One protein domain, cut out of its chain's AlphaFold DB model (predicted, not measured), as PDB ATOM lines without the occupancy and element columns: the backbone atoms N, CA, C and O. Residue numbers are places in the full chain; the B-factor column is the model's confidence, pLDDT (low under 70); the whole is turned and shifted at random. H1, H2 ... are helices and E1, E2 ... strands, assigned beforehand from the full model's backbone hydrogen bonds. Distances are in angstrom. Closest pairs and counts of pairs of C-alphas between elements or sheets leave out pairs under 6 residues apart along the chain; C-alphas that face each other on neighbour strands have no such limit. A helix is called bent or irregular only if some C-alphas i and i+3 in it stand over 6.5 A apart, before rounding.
ATOM      1  N   GLY A   2      30.580   3.015  32.753       82.31
ATOM      2  CA  GLY A   2      30.312   4.263  32.015       82.31
ATOM      3  C   GLY A   2      28.980   4.942  32.359       82.31
ATOM      4  O   GLY A   2      28.526   5.781  31.595       82.31
ATOM      5  N   ARG A   3      28.352   4.551  33.474       87.69
ATOM      6  CA  ARG A   3      27.067   5.070  33.947       87.69
ATOM      7  C   ARG A   3      27.305   6.198  34.939       87.69
ATOM      8  O   ARG A   3      28.302   6.174  35.663       87.69
ATOM      9  N   GLU A   4      26.378   7.143  34.971       93.06
ATOM     10  CA  GLU A   4      26.330   8.182  35.995       93.06
ATOM     11  C   GLU A   4      26.188   7.555  37.389       93.06
ATOM     12  O   GLU A   4      25.577   6.494  37.541       93.06
ATOM     13  N   MET A   5      26.782   8.195  38.395       94.56
ATOM     14  CA  MET A   5      26.625   7.829  39.800       94.56
ATOM     15  C   MET A   5      25.804   8.900  40.502       94.56
ATOM     16  O   MET A   5      26.200  10.063  40.525       94.56
ATOM     17  N   ILE A   6      24.683   8.491  41.084       96.19
ATOM     18  CA  ILE A   6      23.754   9.374  41.781       96.19
ATOM     19  C   ILE A   6      23.706   8.955  43.246       96.19
ATOM     20  O   ILE A   6      23.466   7.791  43.554       96.19
ATOM     21  N   ASP A   7      23.910   9.907  44.149       96.25
ATOM     22  CA  ASP A   7      23.584   9.746  45.563       96.25
ATOM     23  C   ASP A   7      22.203  10.363  45.814       96.25
ATOM     24  O   ASP A   7      22.009  11.567  45.617       96.25
ATOM     25  N   LEU A   8      21.230   9.537  46.205       96.50
ATOM     26  CA  LEU A   8      19.861   9.993  46.418       96.50
ATOM     27  C   LEU A   8      19.768  11.026  47.551       96.50
ATOM     28  O   LEU A   8      19.025  11.996  47.418       96.50
ATOM     29  N   ASP A   9      20.560  10.882  48.614       94.19
ATOM     30  CA  ASP A   9      20.581  11.824  49.737       94.19
ATOM     31  C   ASP A   9      21.112  13.195  49.286       94.19
ATOM     32  O   ASP A   9      20.619  14.250  49.701       94.19
ATOM     33  N   ALA A  10      22.080  13.207  48.365       94.44
ATOM     34  CA  ALA A  10      22.549  14.438  47.732       94.44
ATOM     35  C   ALA A  10      21.475  15.065  46.826       94.44
ATOM     36  O   ALA A  10      21.315  16.288  46.831       94.44
ATOM     37  N   ARG A  11      20.700  14.253  46.090       95.69
ATOM     38  CA  ARG A  11      19.574  14.742  45.270       95.69
ATOM     39  C   ARG A  11      18.470  15.350  46.125       95.69
ATOM     40  O   ARG A  11      17.977  16.419  45.777       95.69
ATOM     41  N   VAL A  12      18.137  14.732  47.259       96.00
ATOM     42  CA  VAL A  12      17.170  15.276  48.228       96.00
ATOM     43  C   VAL A  12      17.623  16.637  48.747       96.00
ATOM     44  O   VAL A  12      16.844  17.586  48.708       96.00
ATOM     45  N   GLN A  13      18.882  16.772  49.170       95.19
ATOM     46  CA  GLN A  13      19.402  18.052  49.666       95.19
ATOM     47  C   GLN A  13      19.429  19.133  48.582       95.19
ATOM     48  O   GLN A  13      19.042  20.273  48.838       95.19
ATOM     49  N   ALA A  14      19.845  18.777  47.363       95.62
ATOM     50  CA  ALA A  14      19.860  19.697  46.231       95.62
ATOM     51  C   ALA A  14      18.447  20.171  45.859       95.62
ATOM     52  O   ALA A  14      18.254  21.351  45.581       95.62
ATOM     53  N   HIS A  15      17.463  19.268  45.891       95.31
ATOM     54  CA  HIS A  15      16.065  19.590  45.619       95.31
ATOM     55  C   HIS A  15      15.440  20.454  46.721       95.31
ATOM     56  O   HIS A  15      14.799  21.459  46.431       95.31
ATOM     57  N   ALA A  16      15.659  20.092  47.987       94.38
ATOM     58  CA  ALA A  16      15.120  20.825  49.129       94.38
ATOM     59  C   ALA A  16      15.825  22.171  49.365       94.38
ATOM     60  O   ALA A  16      15.279  23.030  50.053       94.38
ATOM     61  N   GLY A  17      17.046  22.348  48.843       96.00
ATOM     62  CA  GLY A  17      17.901  23.504  49.123       96.00
ATOM     63  C   GLY A  17      18.373  23.566  50.580       96.00
ATOM     64  O   GLY A  17      18.702  24.643  51.073       96.00
ATOM     65  N   ARG A  18      18.346  22.431  51.292       93.75
ATOM     66  CA  ARG A  18      18.578  22.319  52.741       93.75
ATOM     67  C   ARG A  18      19.327  21.034  53.059       93.75
ATOM     68  O   ARG A  18      19.210  20.042  52.341       93.75
ATOM     69  N   SER A  19      20.079  21.039  54.151       92.25
ATOM     70  CA  SER A  19      20.746  19.844  54.660       92.25
ATOM     71  C   SER A  19      19.743  18.834  55.220       92.25
ATOM     72  O   SER A  19      18.662  19.197  55.691       92.25
ATOM     73  N   ILE A  20      20.130  17.555  55.262       88.31
ATOM     74  CA  ILE A  20      19.317  16.501  55.900       88.31
ATOM     75  C   ILE A  20      18.977  16.876  57.347       88.31
ATOM     76  O   ILE A  20      17.841  16.700  57.779       88.31
ATOM     77  N   ARG A  21      19.932  17.451  58.091       88.88
ATOM     78  CA  ARG A  21      19.717  17.877  59.480       88.88
ATOM     79  C   ARG A  21      18.575  18.888  59.598       88.88
ATOM     80  O   ARG A  21      17.735  18.725  60.475       88.88
ATOM     81  N   GLU A  22      18.542  19.897  58.731       92.06
ATOM     82  CA  GLU A  22      17.487  20.919  58.731       92.06
ATOM     83  C   GLU A  22      16.128  20.322  58.357       92.06
ATOM     84  O   GLU A  22      15.125  20.634  58.991       92.06
ATOM     85  N   ILE A  23      16.090  19.409  57.382       91.88
ATOM     86  CA  ILE A  23      14.854  18.711  56.996       91.88
ATOM     87  C   ILE A  23      14.301  17.904  58.179       91.88
ATOM     88  O   ILE A  23      13.113  17.989  58.485       91.88
ATOM     89  N   PHE A  24      15.157  17.156  58.879       90.50
ATOM     90  CA  PHE A  24      14.755  16.397  60.066       90.50
ATOM     91  C   PHE A  24      14.298  17.303  61.218       90.50
ATOM     92  O   PHE A  24      13.364  16.942  61.927       90.50
ATOM     93  N   GLN A  25      14.938  18.458  61.417       91.12
ATOM     94  CA  GLN A  25      14.546  19.417  62.456       91.12
ATOM     95  C   GLN A  25      13.167  20.025  62.191       91.12
ATOM     96  O   GLN A  25      12.372  20.152  63.120       91.12
ATOM     97  N   ASP A  26      12.869  20.351  60.936       92.06
ATOM     98  CA  ASP A  26      11.647  21.068  60.577       92.06
ATOM     99  C   ASP A  26      10.458  20.150  60.296       92.06
ATOM    100  O   ASP A  26       9.316  20.488  60.599       92.06
ATOM    101  N   SER A  27      10.706  19.009  59.654       91.44
ATOM    102  CA  SER A  27       9.665  18.121  59.116       91.44
ATOM    103  C   SER A  27       9.726  16.702  59.684       91.44
ATOM    104  O   SER A  27       8.900  15.853  59.336       91.44
ATOM    105  N   GLY A  28      10.687  16.432  60.570       92.19
ATOM    106  CA  GLY A  28      10.902  15.111  61.145       92.19
ATOM    107  C   GLY A  28      11.340  14.073  60.114       92.19
ATOM    108  O   GLY A  28      11.581  14.358  58.938       92.19
ATOM    109  N   GLU A  29      11.412  12.821  60.563       90.94
ATOM    110  CA  GLU A  29      11.749  11.708  59.675       90.94
ATOM    111  C   GLU A  29      10.702  11.533  58.571       90.94
ATOM    112  O   GLU A  29      11.068  11.313  57.422       90.94
ATOM    113  N   THR A  30       9.408  11.673  58.881       93.56
ATOM    114  CA  THR A  30       8.339  11.499  57.889       93.56
ATOM    115  C   THR A  30       8.528  12.416  56.684       93.56
ATOM    116  O   THR A  30       8.514  11.910  55.564       93.56
ATOM    117  N   GLY A  31       8.797  13.709  56.908       94.50
ATOM    118  CA  GLY A  31       9.019  14.667  55.822       94.50
ATOM    119  C   GLY A  31      10.294  14.391  55.024       94.50
ATOM    120  O   GLY A  31      10.285  14.496  53.799       94.50
ATOM    121  N   PHE A  32      11.374  13.944  55.679       94.81
ATOM    122  CA  PHE A  32      12.553  13.465  54.949       94.81
ATOM    123  C   PHE A  32      12.209  12.271  54.051       94.81
ATOM    124  O   PHE A  32      12.614  12.236  52.893       94.81
ATOM    125  N   ARG A  33      11.428  11.309  54.557       95.31
ATOM    126  CA  ARG A  33      11.014  10.131  53.779       95.31
ATOM    127  C   ARG A  33      10.071  10.484  52.628       95.31
ATOM    128  O   ARG A  33      10.108   9.794  51.611       95.31
ATOM    129  N   ASP A  34       9.247  11.523  52.764       96.38
ATOM    130  CA  ASP A  34       8.423  12.033  51.658       96.38
ATOM    131  C   ASP A  34       9.314  12.535  50.515       96.38
ATOM    132  O   ASP A  34       9.176  12.075  49.381       96.38
ATOM    133  N   LEU A  35      10.298  13.383  50.836       96.50
ATOM    134  CA  LEU A  35      11.263  13.909  49.864       96.50
ATOM    135  C   LEU A  35      12.146  12.808  49.257       96.50
ATOM    136  O   LEU A  35      12.387  12.805  48.053       96.50
ATOM    137  N   GLU A  36      12.601  11.849  50.067       97.56
ATOM    138  CA  GLU A  36      13.375  10.684  49.608       97.56
ATOM    139  C   GLU A  36      12.590   9.881  48.562       97.56
ATOM    140  O   GLU A  36      13.133   9.513  47.520       97.56
ATOM    141  N   SER A  37      11.295   9.667  48.799       97.75
ATOM    142  CA  SER A  37      10.421   8.917  47.890       97.75
ATOM    143  C   SER A  37      10.098   9.702  46.620       97.75
ATOM    144  O   SER A  37      10.025   9.137  45.525       97.75
ATOM    145  N   GLU A  38       9.941  11.021  46.739       97.56
ATOM    146  CA  GLU A  38       9.788  11.909  45.591       97.56
ATOM    147  C   GLU A  38      11.016  11.878  44.685       97.56
ATOM    148  O   GLU A  38      10.894  11.631  43.483       97.56
ATOM    149  N   MET A  39      12.204  12.050  45.263       97.69
ATOM    150  CA  MET A  39      13.450  12.058  44.502       97.69
ATOM    151  C   MET A  39      13.785  10.693  43.924       97.69
ATOM    152  O   MET A  39      14.280  10.628  42.799       97.69
ATOM    153  N   LEU A  40      13.458   9.604  44.624       97.31
ATOM    154  CA  LEU A  40      13.634   8.265  44.076       97.31
ATOM    155  C   LEU A  40      12.792   8.085  42.810       97.31
ATOM    156  O   LEU A  40      13.287   7.545  41.826       97.31
ATOM    157  N   ARG A  41      11.548   8.578  42.804       97.12
ATOM    158  CA  ARG A  41      10.666   8.524  41.630       97.12
ATOM    159  C   ARG A  41      11.204   9.342  40.460       97.12
ATOM    160  O   ARG A  41      11.121   8.881  39.326       97.12
ATOM    161  N   VAL A  42      11.743  10.530  40.732       96.50
ATOM    162  CA  VAL A  42      12.356  11.387  39.705       96.50
ATOM    163  C   VAL A  42      13.566  10.685  39.093       96.50
ATOM    164  O   VAL A  42      13.586  10.459  37.889       96.50
ATOM    165  N   VAL A  43      14.517  10.252  39.924       95.94
ATOM    166  CA  VAL A  43      15.744   9.575  39.473       95.94
ATOM    167  C   VAL A  43      15.430   8.264  38.744       95.94
ATOM    168  O   VAL A  43      16.064   7.947  37.744       95.94
ATOM    169  N   ALA A  44      14.418   7.516  39.189       94.88
ATOM    170  CA  ALA A  44      13.973   6.288  38.531       94.88
ATOM    171  C   ALA A  44      13.420   6.505  37.110       94.88
ATOM    172  O   ALA A  44      13.380   5.556  36.329       94.88
ATOM    173  N   ALA A  45      12.986   7.724  36.776       94.25
ATOM    174  CA  ALA A  45      12.502   8.094  35.447       94.25
ATOM    175  C   ALA A  45      13.590   8.727  34.555       94.25
ATOM    176  O   ALA A  45      13.327   9.019  33.385       94.25
ATOM    177  N   GLU A  46      14.791   8.967  35.091       91.81
ATOM    178  CA  GLU A  46      15.924   9.535  34.359       91.81
ATOM    179  C   GLU A  46      16.674   8.468  33.532       91.81
ATOM    180  O   GLU A  46      16.239   7.326  33.360       91.81
ATOM    181  N   SER A  47      17.815   8.856  32.956       86.56
ATOM    182  CA  SER A  47      18.660   7.936  32.196       86.56
ATOM    183  C   SER A  47      19.269   6.853  33.100       86.56
ATOM    184  O   SER A  47      19.530   7.106  34.275       86.56
ATOM    185  N   PRO A  48      19.572   5.657  32.564       90.38
ATOM    186  CA  PRO A  48      20.122   4.567  33.363       90.38
ATOM    187  C   PRO A  48      21.421   4.925  34.118       90.38
ATOM    188  O   PRO A  48      22.486   5.070  33.510       90.38
ATOM    189  N   ALA A  49      21.351   4.951  35.450       94.12
ATOM    190  CA  ALA A  49      22.440   5.326  36.355       94.12
ATOM    191  C   ALA A  49      22.693   4.264  37.443       94.12
ATOM    192  O   ALA A  49      21.909   3.334  37.632       94.12
ATOM    193  N   VAL A  50      23.808   4.397  38.165       95.00
ATOM    194  CA  VAL A  50      24.049   3.695  39.433       95.00
ATOM    195  C   VAL A  50      23.604   4.617  40.561       95.00
ATOM    196  O   VAL A  50      24.200   5.672  40.761       95.00
ATOM    197  N   VAL A  51      22.569   4.216  41.295       96.06
ATOM    198  CA  VAL A  51      21.966   5.041  42.348       96.06
ATOM    199  C   VAL A  51      22.293   4.454  43.719       96.06
ATOM    200  O   VAL A  51      21.939   3.313  44.012       96.06
ATOM    201  N   SER A  52      22.973   5.233  44.557       96.31
ATOM    202  CA  SER A  52      23.141   4.952  45.982       96.31
ATOM    203  C   SER A  52      21.923   5.463  46.744       96.31
ATOM    204  O   SER A  52      21.478   6.590  46.527       96.31
ATOM    205  N   LEU A  53      21.387   4.631  47.633       95.44
ATOM    206  CA  LEU A  53      20.193   4.926  48.421       95.44
ATOM    207  C   LEU A  53      20.558   5.060  49.898       95.44
ATOM    208  O   LEU A  53      21.391   4.303  50.406       95.44
ATOM    209  N   GLY A  54      19.869   5.955  50.602       91.19
ATOM    210  CA  GLY A  54      19.934   6.030  52.053       91.19
ATOM    211  C   GLY A  54      19.443   4.732  52.702       91.19
ATOM    212  O   GLY A  54      18.521   4.065  52.223       91.19
ATOM    213  N   GLY A  55      20.015   4.366  53.852       89.94
ATOM    214  CA  GLY A  55      19.651   3.124  54.547       89.94
ATOM    215  C   GLY A  55      18.176   3.052  54.979       89.94
ATOM    216  O   GLY A  55      17.685   1.973  55.301       89.94
ATOM    217  N   GLY A  56      17.461   4.178  55.015       91.62
ATOM    218  CA  GLY A  56      16.033   4.233  55.331       91.62
ATOM    219  C   GLY A  56      15.103   4.161  54.118       91.62
ATOM    220  O   GLY A  56      13.912   3.926  54.315       91.62
ATOM    221  N   ALA A  57      15.616   4.268  52.887       94.38
ATOM    222  CA  ALA A  57      14.797   4.280  51.673       94.38
ATOM    223  C   ALA A  57      13.890   3.047  51.569       94.38
ATOM    224  O   ALA A  57      12.744   3.144  51.134       94.38
ATOM    225  N   ILE A  58      14.371   1.895  52.046       95.19
ATOM    226  CA  ILE A  58      13.647   0.622  52.007       95.19
ATOM    227  C   ILE A  58      12.421   0.565  52.924       95.19
ATOM    228  O   ILE A  58      11.574  -0.313  52.759       95.19
ATOM    229  N   LEU A  59      12.319   1.467  53.905       94.50
ATOM    230  CA  LEU A  59      11.261   1.435  54.915       94.50
ATOM    231  C   LEU A  59       9.886   1.677  54.287       94.50
ATOM    232  O   LEU A  59       8.909   1.018  54.655       94.50
ATOM    233  N   ARG A  60       9.806   2.552  53.278       96.12
ATOM    234  CA  ARG A  60       8.551   2.821  52.580       96.12
ATOM    235  C   ARG A  60       8.249   1.778  51.516       96.12
ATOM    236  O   ARG A  60       9.074   1.468  50.661       96.12
ATOM    237  N   ALA A  61       7.019   1.268  51.541       96.62
ATOM    238  CA  ALA A  61       6.546   0.302  50.554       96.62
ATOM    239  C   ALA A  61       6.564   0.869  49.126       96.62
ATOM    240  O   ALA A  61       6.911   0.140  48.200       96.62
ATOM    241  N   GLU A  62       6.263   2.162  48.956       97.12
ATOM    242  CA  GLU A  62       6.326   2.831  47.649       97.12
ATOM    243  C   GLU A  62       7.738   2.793  47.050       97.12
ATOM    244  O   GLU A  62       7.892   2.455  45.881       97.12
ATOM    245  N   ASN A  63       8.777   3.010  47.862       97.25
ATOM    246  CA  ASN A  63      10.159   2.966  47.397       97.25
ATOM    247  C   ASN A  63      10.532   1.561  46.947       97.25
ATOM    248  O   ASN A  63      11.094   1.387  45.871       97.25
ATOM    249  N   ARG A  64      10.137   0.535  47.711       96.75
ATOM    250  CA  ARG A  64      10.340  -0.861  47.294       96.75
ATOM    251  C   ARG A  64       9.600  -1.193  45.996       96.75
ATOM    252  O   ARG A  64      10.076  -2.023  45.229       96.75
ATOM    253  N   ALA A  65       8.438  -0.591  45.742       96.69
ATOM    254  CA  ALA A  65       7.715  -0.772  44.483       96.69
ATOM    255  C   ALA A  65       8.429  -0.080  43.311       96.69
ATOM    256  O   ALA A  65       8.557  -0.685  42.249       96.69
ATOM    257  N   ILE A  66       8.948   1.136  43.519       96.31
ATOM    258  CA  ILE A  66       9.747   1.856  42.517       96.31
ATOM    259  C   ILE A  66      10.987   1.038  42.153       96.31
ATOM    260  O   ILE A  66      11.182   0.753  40.978       96.31
ATOM    261  N   LEU A  67      11.758   0.580  43.146       95.19
ATOM    262  CA  LEU A  67      12.987  -0.189  42.918       95.19
ATOM    263  C   LEU A  67      12.754  -1.429  42.049       95.19
ATOM    264  O   LEU A  67      13.516  -1.658  41.117       95.19
ATOM    265  N   ARG A  68      11.670  -2.174  42.300       94.06
ATOM    266  CA  ARG A  68      11.299  -3.350  41.494       94.06
ATOM    267  C   ARG A  68      10.889  -3.014  40.064       94.06
ATOM    268  O   ARG A  68      11.000  -3.861  39.187       94.06
ATOM    269  N   ALA A  69      10.346  -1.821  39.841       93.75
ATOM    270  CA  ALA A  69       9.844  -1.406  38.538       93.75
ATOM    271  C   ALA A  69      10.910  -0.705  37.682       93.75
ATOM    272  O   ALA A  69      10.804  -0.724  36.457       93.75
ATOM    273  N   SER A  70      11.906  -0.065  38.303       90.44
ATOM    274  CA  SER A  70      12.801   0.877  37.621       90.44
ATOM    275  C   SER A  70      14.221   0.368  37.383       90.44
ATOM    276  O   SER A  70      14.978   1.010  36.657       90.44
ATOM    277  N   GLY A  71      14.631  -0.746  37.988       89.56
ATOM    278  CA  GLY A  71      15.989  -1.246  37.813       89.56
ATOM    279  C   GLY A  71      16.289  -2.495  38.622       89.56
ATOM    280  O   GLY A  71      15.388  -3.167  39.102       89.56
ATOM    281  N   ASN A  72      17.581  -2.793  38.754       94.31
ATOM    282  CA  ASN A  72      18.060  -3.925  39.537       94.31
ATOM    283  C   ASN A  72      18.599  -3.426  40.878       94.31
ATOM    284  O   ASN A  72      19.521  -2.604  40.917       94.31
TER     285      ASN A  72
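Overview. This is residues 2 to 72 of the 152 residues of the protein "Shikimate kinase" of Novipirellula galeiformis (UniProt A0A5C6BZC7). A tiny parallel sheet of two short strands, E1 beside E2, stands at the edge of a small helical body with the long, sharply kinked helix H2 in its middle. H1 crosses H2 on one side, and H3 runs alongside residues 37 to 44 of H2 on another; at the kink near residue 27 the chain folds back, with residues 20 to 26 before it. The printed part has 71 residues with three named helices and two named strands, in the order E1, H1, H2, E2, H3, and its class is mostly helix. It is compact, with a radius of gyration of the C-alphas of 11.9 A and spans of 36 by 25 by 17 A.

Along the chain. Find C-alpha 5 at (26.625, 7.829, 39.800), where strand E1 begins; it covers residues 5 to 7. Its partner, strand E2, covers residues 50 to 52. Helix H1, residues 8 to 16, measures 12.1 A from first to last C-alpha. Look next at C-alpha 20, at (19.317, 16.501, 55.900): from there helix H2 takes in residues 20 to 44, 20.8 A from first to last C-alpha. H2 is irregular, with C-alphas 26 and 29 9.4 A apart, and has a kink of 126 degrees near residue 27. Helix H3, residues 61 to 70, is 14.4 A long and ends at C-alpha 70, at (12.801, 0.877, 37.621).

Arrangement. Start at the sheet, where E1 and E2 are parallel neighbours at 20 degrees. C-alphas 6 and 51 face each other at 4.7 A; N 6 and O 50 are within hydrogen-bond range at 2.9 A, as are N 52 and O 6 at 2.8 A. E1, H1, H2 and E2 form a strand-helix-strand unit, two parallel neighbour strands with helices between, and its crossover is right-handed. H1 touches H2, closest at the C-alphas of Val 12 and Glu 36, 6.1 A apart. They run opposite ways at a steep tilt of 69 degrees, only just short of about perpendicular. H2 touches H3 with residues 37 to 44 alone, closest at the C-alphas of Ala 44 and Ser 70, 5.6 A apart. Their lines, that of H2 being a rough one, stand at a shallow tilt of 29 degrees and run the same way. H1 and H3 are apart. In H1 and H3 every O i to N i+4 pair is within hydrogen-bond range; in H2, 19 of 21 are.

Size, cuts and confidence. Look for the two farthest C-alphas at Gly 2 and Asp 26, 38.0 A apart. The printed part, residues 2 to 72, has no cut. The links E1 to H1, H1 to H2 and H2 to E2 are tight, and E2 to H3, with 8 residues between, is short. The mean pLDDT of the printed part is 94.0, and no printed residue is under 70.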